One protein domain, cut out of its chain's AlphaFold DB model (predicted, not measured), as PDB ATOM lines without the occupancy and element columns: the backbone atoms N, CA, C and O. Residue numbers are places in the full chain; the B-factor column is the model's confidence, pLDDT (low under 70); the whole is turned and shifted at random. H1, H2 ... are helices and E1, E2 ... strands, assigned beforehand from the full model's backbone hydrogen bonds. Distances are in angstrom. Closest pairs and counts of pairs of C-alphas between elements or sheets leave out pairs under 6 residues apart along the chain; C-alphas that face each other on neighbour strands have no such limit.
ATOM      1  N   LYS A   3      41.207 -35.829 -27.796       85.62
ATOM      2  CA  LYS A   3      40.417 -37.041 -27.568       85.62
ATOM      3  C   LYS A   3      39.736 -36.974 -26.211       85.62
ATOM      4  O   LYS A   3      40.398 -36.891 -25.183       85.62
ATOM      5  N   PHE A   4      38.414 -37.121 -26.199       87.06
ATOM      6  CA  PHE A   4      37.636 -37.211 -24.966       87.06
ATOM      7  C   PHE A   4      36.522 -38.244 -25.111       87.06
ATOM      8  O   PHE A   4      35.795 -38.249 -26.100       87.06
ATOM      9  N   ARG A   5      36.396 -39.158 -24.136       86.38
ATOM     10  CA  ARG A   5      35.376 -40.232 -24.127       86.38
ATOM     11  C   ARG A   5      35.292 -41.026 -25.446       86.38
ATOM     12  O   ARG A   5      34.203 -41.308 -25.935       86.38
ATOM     13  N   ASN A   6      36.444 -41.386 -26.017       85.12
ATOM     14  CA  ASN A   6      36.568 -42.080 -27.312       85.12
ATOM     15  C   ASN A   6      36.054 -41.306 -28.535       85.12
ATOM     16  O   ASN A   6      35.895 -41.891 -29.603       85.12
ATOM     17  N   VAL A   7      35.854 -39.998 -28.407       88.06
ATOM     18  CA  VAL A   7      35.574 -39.099 -29.525       88.06
ATOM     19  C   VAL A   7      36.853 -38.341 -29.831       88.06
ATOM     20  O   VAL A   7      37.405 -37.688 -28.945       88.06
ATOM     21  N   ASN A   8      37.331 -38.452 -31.069       89.69
ATOM     22  CA  ASN A   8      38.390 -37.586 -31.571       89.69
ATOM     23  C   ASN A   8      37.737 -36.360 -32.197       89.69
ATOM     24  O   ASN A   8      36.782 -36.492 -32.968       89.69
ATOM     25  N   PHE A   9      38.258 -35.189 -31.865       90.50
ATOM     26  CA  PHE A   9      37.802 -33.940 -32.446       90.50
ATOM     27  C   PHE A   9      38.961 -32.986 -32.678       90.50
ATOM     28  O   PHE A   9      40.010 -33.021 -32.021       90.50
ATOM     29  N   THR A  10      38.760 -32.141 -33.674       94.00
ATOM     30  CA  THR A  10      39.629 -31.020 -33.993       94.00
ATOM     31  C   THR A  10      38.816 -29.747 -33.919       94.00
ATOM     32  O   THR A  10      37.588 -29.767 -34.031       94.00
ATOM     33  N   MET A  11      39.513 -28.640 -33.714       93.19
ATOM     34  CA  MET A  11      38.910 -27.326 -33.779       93.19
ATOM     35  C   MET A  11      39.683 -26.471 -34.766       93.19
ATOM     36  O   MET A  11      40.906 -26.574 -34.863       93.19
ATOM     37  N   GLU A  12      38.953 -25.657 -35.513       93.12
ATOM     38  CA  GLU A  12      39.476 -24.745 -36.522       93.12
ATOM     39  C   GLU A  12      38.859 -23.359 -36.314       93.12
ATOM     40  O   GLU A  12      37.761 -23.236 -35.768       93.12
ATOM     41  N   ILE A  13      39.549 -22.313 -36.767       90.50
ATOM     42  CA  ILE A  13      38.982 -20.961 -36.804       90.50
ATOM     43  C   ILE A  13      37.952 -20.907 -37.940       90.50
ATOM     44  O   ILE A  13      38.235 -21.324 -39.062       90.50
ATOM     45  N   GLY A  14      36.753 -20.415 -37.634       87.75
ATOM     46  CA  GLY A  14      35.660 -20.216 -38.581       87.75
ATOM     47  C   GLY A  14      35.725 -18.856 -39.284       87.75
ATOM     48  O   GLY A  14      36.785 -18.390 -39.695       87.75
ATOM     49  N   ASN A  15      34.575 -18.185 -39.398       84.81
ATOM     50  CA  ASN A  15      34.406 -16.925 -40.142       84.81
ATOM     51  C   ASN A  15      34.911 -15.666 -39.404       84.81
ATOM     52  O   ASN A  15      34.351 -14.583 -39.569       84.81
ATOM     53  N   GLY A  16      35.948 -15.781 -38.574       80.75
ATOM     54  CA  GLY A  16      36.541 -14.641 -37.875       80.75
ATOM     55  C   GLY A  16      37.116 -14.981 -36.505       80.75
ATOM     56  O   GLY A  16      36.985 -16.098 -36.004       80.75
ATOM     57  N   TYR A  17      37.765 -13.989 -35.894       80.19
ATOM     58  CA  TYR A  17      38.306 -14.109 -34.543       80.19
ATOM     59  C   TYR A  17      37.188 -14.394 -33.530       80.19
ATOM     60  O   TYR A  17      36.125 -13.774 -33.582       80.19
ATOM     61  N   GLY A  18      37.424 -15.347 -32.625       87.81
ATOM     62  CA  GLY A  18      36.430 -15.779 -31.638       87.81
ATOM     63  C   GLY A  18      35.286 -16.622 -32.213       87.81
ATOM     64  O   GLY A  18      34.263 -16.776 -31.552       87.81
ATOM     65  N   GLN A  19      35.408 -17.129 -33.444       93.44
ATOM     66  CA  GLN A  19      34.483 -18.103 -34.028       93.44
ATOM     67  C   GLN A  19      35.250 -19.395 -34.288       93.44
ATOM     68  O   GLN A  19      36.195 -19.409 -35.078       93.44
ATOM     69  N   TYR A  20      34.846 -20.481 -33.642       95.00
ATOM     70  CA  TYR A  20      35.545 -21.757 -33.696       95.00
ATOM     71  C   TYR A  20      34.598 -22.864 -34.144       95.00
ATOM     72  O   TYR A  20      33.441 -22.945 -33.726       95.00
ATOM     73  N   VAL A  21      35.099 -23.735 -35.009       96.00
ATOM     74  CA  VAL A  21      34.361 -24.866 -35.564       96.00
ATOM     75  C   VAL A  21      34.978 -26.150 -35.041       96.00
ATOM     76  O   VAL A  21      36.145 -26.433 -35.300       96.00
ATOM     77  N   ILE A  22      34.182 -26.934 -34.323       95.75
ATOM     78  CA  ILE A  22      34.545 -28.242 -33.791       95.75
ATOM     79  C   ILE A  22      34.087 -29.301 -34.789       95.75
ATOM     80  O   ILE A  22      32.896 -29.409 -35.081       95.75
ATOM     81  N   LYS A  23      35.021 -30.108 -35.287       96.25
ATOM     82  CA  LYS A  23      34.736 -31.234 -36.182       96.25
ATOM     83  C   LYS A  23      35.011 -32.541 -35.461       96.25
ATOM     84  O   LYS A  23      36.075 -32.711 -34.863       96.25
ATOM     85  N   ALA A  24      34.062 -33.467 -35.517       95.19
ATOM     86  CA  ALA A  24      34.171 -34.752 -34.842       95.19
ATOM     87  C   ALA A  24      33.416 -35.853 -35.582       95.19
ATOM     88  O   ALA A  24      32.408 -35.601 -36.238       95.19
ATOM     89  N   THR A  25      33.838 -37.098 -35.382       94.19
ATOM     90  CA  THR A  25      33.000 -38.262 -35.683       94.19
ATOM     91  C   THR A  25      32.376 -38.761 -34.386       94.19
ATOM     92  O   THR A  25      33.076 -39.261 -33.504       94.19
ATOM     93  N   TYR A  26      31.055 -38.650 -34.260       93.44
ATOM     94  CA  TYR A  26      30.309 -39.086 -33.083       93.44
ATOM     95  C   TYR A  26      29.260 -40.127 -33.469       93.44
ATOM     96  O   TYR A  26      28.401 -39.878 -34.312       93.44
ATOM     97  N   LYS A  27      29.340 -41.323 -32.867       91.06
ATOM     98  CA  LYS A  27      28.434 -42.460 -33.144       91.06
ATOM     99  C   LYS A  27      28.291 -42.788 -34.644       91.06
ATOM    100  O   LYS A  27      27.208 -43.125 -35.109       91.06
ATOM    101  N   GLY A  28      29.386 -42.678 -35.399       91.00
ATOM    102  CA  GLY A  28      29.409 -42.959 -36.840       91.00
ATOM    103  C   GLY A  28      28.860 -41.840 -37.731       91.00
ATOM    104  O   GLY A  28      28.771 -42.040 -38.937       91.00
ATOM    105  N   LYS A  29      28.513 -40.674 -37.171       92.62
ATOM    106  CA  LYS A  29      28.128 -39.479 -37.931       92.62
ATOM    107  C   LYS A  29      29.211 -38.413 -37.842       92.62
ATOM    108  O   LYS A  29      29.817 -38.233 -36.785       92.62
ATOM    109  N   GLU A  30      29.433 -37.702 -38.940       95.31
ATOM    110  CA  GLU A  30      30.242 -36.486 -38.940       95.31
ATOM    111  C   GLU A  30      29.426 -35.340 -38.348       95.31
ATOM    112  O   GLU A  30      28.298 -35.087 -38.768       95.31
ATOM    113  N   ILE A  31      29.990 -34.680 -37.341       96.31
ATOM    114  CA  ILE A  31      29.379 -33.568 -36.625       96.31
ATOM    115  C   ILE A  31      30.275 -32.350 -36.774       96.31
ATOM    116  O   ILE A  31      31.489 -32.421 -36.559       96.31
ATOM    117  N   VAL A  32      29.647 -31.230 -37.117       95.88
ATOM    118  CA  VAL A  32      30.279 -29.918 -37.207       95.88
ATOM    119  C   VAL A  32      29.523 -28.996 -36.264       95.88
ATOM    120  O   VAL A  32      28.397 -28.608 -36.552       95.88
ATOM    121  N   ALA A  33      30.132 -28.673 -35.129       95.38
ATOM    122  CA  ALA A  33      29.553 -27.785 -34.129       95.38
ATOM    123  C   ALA A  33      30.290 -26.442 -34.110       95.38
ATOM    124  O   ALA A  33      31.470 -26.359 -34.445       95.38
ATOM    125  N   HIS A  34      29.601 -25.386 -33.690       95.50
ATOM    126  CA  HIS A  34      30.169 -24.046 -33.567       95.50
ATOM    127  C   HIS A  34      30.302 -23.632 -32.098       95.50
ATOM    128  O   HIS A  34      29.416 -23.909 -31.284       95.50
ATOM    129  N   THR A  35      31.385 -22.936 -31.757       94.44
ATOM    130  CA  THR A  35      31.597 -22.333 -30.441       94.44
ATOM    131  C   THR A  35      32.315 -20.992 -30.556       94.44
ATOM    132  O   THR A  35      33.087 -20.769 -31.481       94.44
ATOM    133  N   THR A  36      32.066 -20.095 -29.608       95.12
ATOM    134  CA  THR A  36      32.749 -18.794 -29.498       95.12
ATOM    135  C   THR A  36      33.627 -18.707 -28.254       95.12
ATOM    136  O   THR A  36      34.036 -17.625 -27.848       95.12
ATOM    137  N   ASP A  37      33.855 -19.845 -27.605       94.44
ATOM    138  CA  ASP A  37      34.641 -19.943 -26.386       94.44
ATOM    139  C   ASP A  37      36.134 -19.972 -26.726       94.44
ATOM    140  O   ASP A  37      36.638 -20.949 -27.289       94.44
ATOM    141  N   SER A  38      36.822 -18.875 -26.415       92.50
ATOM    142  CA  SER A  38      38.258 -18.742 -26.637       92.50
ATOM    143  C   SER A  38      39.084 -19.569 -25.660       92.50
ATOM    144  O   SER A  38      40.141 -20.044 -26.050       92.50
ATOM    145  N   GLU A  39      38.612 -19.814 -24.433       94.25
ATOM    146  CA  GLU A  39      39.343 -20.686 -23.506       94.25
ATOM    147  C   GLU A  39      39.321 -22.128 -24.006       94.25
ATOM    148  O   GLU A  39      40.340 -22.817 -23.973       94.25
ATOM    149  N   ALA A  40      38.198 -22.571 -24.575       94.00
ATOM    150  CA  ALA A  40      38.166 -23.858 -25.250       94.00
ATOM    151  C   ALA A  40      39.188 -23.923 -26.394       94.00
ATOM    152  O   ALA A  40      39.795 -24.968 -26.586       94.00
ATOM    153  N   TRP A  41      39.406 -22.836 -27.141       93.69
ATOM    154  CA  TRP A  41      40.442 -22.769 -28.178       93.69
ATOM    155  C   TRP A  41      41.854 -22.845 -27.617       93.69
ATOM    156  O   TRP A  41      42.641 -23.679 -28.074       93.69
ATOM    157  N   ASP A  42      42.140 -22.027 -26.613       93.19
ATOM    158  CA  ASP A  42      43.467 -21.905 -26.026       93.19
ATOM    159  C   ASP A  42      43.899 -23.218 -25.357       93.19
ATOM    160  O   ASP A  42      45.020 -23.681 -25.560       93.19
ATOM    161  N   TYR A  43      42.982 -23.886 -24.648       94.62
ATOM    162  CA  TYR A  43      43.293 -25.066 -23.840       94.62
ATOM    163  C   TYR A  43      42.955 -26.410 -24.497       94.62
ATOM    164  O   TYR A  43      43.262 -27.461 -23.936       94.62
ATOM    165  N   LEU A  44      42.377 -26.449 -25.705       92.94
ATOM    166  CA  LEU A  44      42.016 -27.725 -26.350       92.94
ATOM    167  C   LEU A  44      43.217 -28.654 -26.571       92.94
ATOM    168  O   LEU A  44      43.078 -29.875 -26.475       92.94
ATOM    169  N   ASN A  45      44.370 -28.091 -26.932       89.94
ATOM    170  CA  ASN A  45      45.607 -28.847 -27.150       89.94
ATOM    171  C   ASN A  45      46.738 -28.415 -26.199       89.94
ATOM    172  O   ASN A  45      47.851 -28.906 -26.361       89.94
ATOM    173  N   ASP A  46      46.463 -27.521 -25.245       89.94
ATOM    174  CA  ASP A  46      47.403 -27.109 -24.200       89.94
ATOM    175  C   ASP A  46      47.001 -27.774 -22.876       89.94
ATOM    176  O   ASP A  46      45.935 -27.491 -22.331       89.94
ATOM    177  N   ASP A  47      47.836 -28.693 -22.389       88.19
ATOM    178  CA  ASP A  47      47.643 -29.439 -21.142       88.19
ATOM    179  C   ASP A  47      48.511 -28.923 -19.980       88.19
ATOM    180  O   ASP A  47      48.575 -29.564 -18.923       88.19
ATOM    181  N   SER A  48      49.150 -27.756 -20.147       92.56
ATOM    182  CA  SER A  48      49.930 -27.103 -19.086       92.56
ATOM    183  C   SER A  48      49.068 -26.773 -17.863       92.56
ATOM    184  O   SER A  48      49.519 -26.934 -16.726       92.56
ATOM    185  N   ASP A  49      47.805 -26.410 -18.098       94.12
ATOM    186  CA  ASP A  49      46.746 -26.333 -17.097       94.12
ATOM    187  C   ASP A  49      45.739 -27.470 -17.317       94.12
ATOM    188  O   ASP A  49      44.870 -27.426 -18.192       94.12
ATOM    189  N   LYS A  50      45.861 -28.524 -16.505       94.00
ATOM    190  CA  LYS A  50      45.041 -29.738 -16.629       94.00
ATOM    191  C   LYS A  50      43.554 -29.496 -16.389       94.00
ATOM    192  O   LYS A  50      42.738 -30.239 -16.937       94.00
ATOM    193  N   GLU A  51      43.203 -28.536 -15.536       95.12
ATOM    194  CA  GLU A  51      41.807 -28.239 -15.218       95.12
ATOM    195  C   GLU A  51      41.150 -27.579 -16.423       95.12
ATOM    196  O   GLU A  51      40.182 -28.118 -16.964       95.12
ATOM    197  N   LYS A  52      41.778 -26.522 -16.941       95.50
ATOM    198  CA  LYS A  52      41.302 -25.819 -18.133       95.50
ATOM    199  C   LYS A  52      41.308 -26.691 -19.381       95.50
ATOM    200  O   LYS A  52      40.350 -26.674 -20.152       95.50
ATOM    201  N   HIS A  53      42.328 -27.529 -19.552       95.12
ATOM    202  CA  HIS A  53      42.358 -28.519 -20.628       95.12
ATOM    203  C   HIS A  53      41.140 -29.449 -20.570       95.12
ATOM    204  O   HIS A  53      40.461 -29.700 -21.569       95.12
ATOM    205  N   LEU A  54      40.814 -29.952 -19.378       95.00
ATOM    206  CA  LEU A  54      39.678 -30.842 -19.188       95.00
ATOM    207  C   LEU A  54      38.337 -30.125 -19.400       95.00
ATOM    208  O   LEU A  54      37.402 -30.735 -19.927       95.00
ATOM    209  N   GLU A  55      38.226 -28.860 -19.005       95.81
ATOM    210  CA  GLU A  55      37.060 -28.016 -19.279       95.81
ATOM    211  C   GLU A  55      36.870 -27.788 -20.781       95.81
ATOM    212  O   GLU A  55      35.778 -28.047 -21.294       95.81
ATOM    213  N   ALA A  56      37.937 -27.452 -21.513       95.88
ATOM    214  CA  ALA A  56      37.921 -27.305 -22.967       95.88
ATOM    215  C   ALA A  56      37.442 -28.587 -23.673       95.88
ATOM    216  O   ALA A  56      36.573 -28.545 -24.554       95.88
ATOM    217  N   LEU A  57      37.939 -29.756 -23.246       95.50
ATOM    218  CA  LEU A  57      37.495 -31.054 -23.763       95.50
ATOM    219  C   LEU A  57      36.007 -31.316 -23.489       95.50
ATOM    220  O   LEU A  57      35.291 -31.792 -24.378       95.50
ATOM    221  N   ARG A  58      35.532 -31.030 -22.269       96.25
ATOM    222  CA  ARG A  58      34.117 -31.201 -21.900       96.25
ATOM    223  C   ARG A  58      33.228 -30.284 -22.721       96.25
ATOM    224  O   ARG A  58      32.223 -30.757 -23.248       96.25
ATOM    225  N   HIS A  59      33.598 -29.015 -22.849       96.25
ATOM    226  CA  HIS A  59      32.857 -28.030 -23.628       96.25
ATOM    227  C   HIS A  59      32.689 -28.471 -25.080       96.25
ATOM    228  O   HIS A  59      31.564 -28.561 -25.577       96.25
ATOM    229  N   CYS A  60      33.790 -28.862 -25.731       95.62
ATOM    230  CA  CYS A  60      33.752 -29.366 -27.101       95.62
ATOM    231  C   CYS A  60      32.860 -30.607 -27.229       95.62
ATOM    232  O   CYS A  60      32.032 -30.697 -28.136       95.62
ATOM    233  N   TYR A  61      32.981 -31.552 -26.292       96.06
ATOM    234  CA  TYR A  61      32.145 -32.749 -26.269       96.06
ATOM    235  C   TYR A  61      30.655 -32.420 -26.131       96.06
ATOM    236  O   TYR A  61      29.837 -32.988 -26.856       96.06
ATOM    237  N   TYR A  62      30.283 -31.502 -25.237       96.19
ATOM    238  CA  TYR A  62      28.889 -31.094 -25.076       96.19
ATOM    239  C   TYR A  62      28.338 -30.440 -26.338       96.19
ATOM    240  O   TYR A  62      27.224 -30.775 -26.727       96.19
ATOM    241  N   LYS A  63      29.121 -29.601 -27.025       96.62
ATOM    242  CA  LYS A  63      28.719 -29.003 -28.307       96.62
ATOM    243  C   LYS A  63      28.477 -30.046 -29.394       96.62
ATOM    244  O   LYS A  63      27.478 -29.966 -30.101       96.62
ATOM    245  N   ILE A  64      29.332 -31.065 -29.483       95.56
ATOM    246  CA  ILE A  64      29.144 -32.192 -30.410       95.56
ATOM    247  C   ILE A  64      27.857 -32.964 -30.086       95.56
ATOM    248  O   ILE A  64      27.105 -33.321 -30.988       95.56
ATOM    249  N   VAL A  65      27.597 -33.241 -28.803       95.75
ATOM    250  CA  VAL A  65      26.389 -33.964 -28.376       95.75
ATOM    251  C   VAL A  65      25.128 -33.132 -28.608       95.75
ATOM    252  O   VAL A  65      24.124 -33.684 -29.049       95.75
ATOM    253  N   GLU A  66      25.170 -31.831 -28.321       95.81
ATOM    254  CA  GLU A  66      24.084 -30.886 -28.596       95.81
ATOM    255  C   GLU A  66      23.732 -30.906 -30.088       95.81
ATOM    256  O   GLU A  66      22.577 -31.136 -30.431       95.81
ATOM    257  N   GLU A  67      24.732 -30.773 -30.963       96.31
ATOM    258  CA  GLU A  67      24.532 -30.762 -32.414       96.31
ATOM    259  C   GLU A  67      24.065 -32.120 -32.961       96.31
ATOM    260  O   GLU A  67      23.234 -32.169 -33.857       96.31
ATOM    261  N   TYR A  68      24.523 -33.242 -32.394       94.62
ATOM    262  CA  TYR A  68      24.039 -34.577 -32.778       94.62
ATOM    263  C   TYR A  68      22.550 -34.798 -32.459       94.62
ATOM    264  O   TYR A  68      21.901 -35.614 -33.116       94.62
ATOM    265  N   ASN A  69      22.032 -34.143 -31.415       93.88
ATOM    266  CA  ASN A  69      20.649 -34.297 -30.958       93.88
ATOM    267  C   ASN A  69      19.674 -33.289 -31.593       93.88
ATOM    268  O   ASN A  69      18.485 -33.353 -31.278       93.88
ATOM    269  N   ARG A  70      20.164 -32.359 -32.419       89.44
ATOM    270  CA  ARG A  70      19.323 -31.480 -33.240       89.44
ATOM    271  C   ARG A  70      18.688 -32.253 -34.392       89.44
ATOM    272  O   ARG A  70      17.524 -31.925 -34.704       89.44
TER     273      ARG A  70
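Overview. This is residues 3 to 70 of the 70 residues of an uncharacterized protein of Bacteroides sp. AF16-49 (UniProt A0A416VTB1). The long helix H2 crosses one face of a strongly twisted three-stranded sheet, making two layers; short H1 packs on residues 52 to 60 of H2. The 68 printed residues run E1, E2, E3, H1, H2, mixed in class; E1 E2 E3 form a meander, each strand the antiparallel neighbour of the one before. The whole is compact, radius of gyration of the C-alphas 11.3 A, spanning 31 by 28 by 15 A.

Along the chain. Find C-alpha 7 at (35.574, -39.099, -29.525); E1 runs to residue 13, 19.8 A. Next come E2, residues 20 to 26, E3, 29 to 35, and H1, 38 to 43. H2, 50 to 68, runs 26.9 A to C-alpha 68 at (24.039, -34.577, -32.778).

Arrangement. In hairpin E1 and E2, find N 10 and O 23 at 3.0 A; in hairpin E2 and E3, N 22 and O 33 at 2.8 A. H2's height over the sheet is 8.9 A; its closest C-alphas to E3 are Ile 64 and Ala 33, 5.8 A. H1 only grazes the sheet; it touches H2, closest C-alphas Ala 40 and Ala 56, 4.1 A. In H1 and H2 every O i to N i+4 pair is within hydrogen-bond range.

Size, cuts and confidence. The farthest C-alphas, Ser 48 and Arg 70, are 34.0 A apart. The printed part has no cut, no link is long, and no printed residue is under 70 in pLDDT.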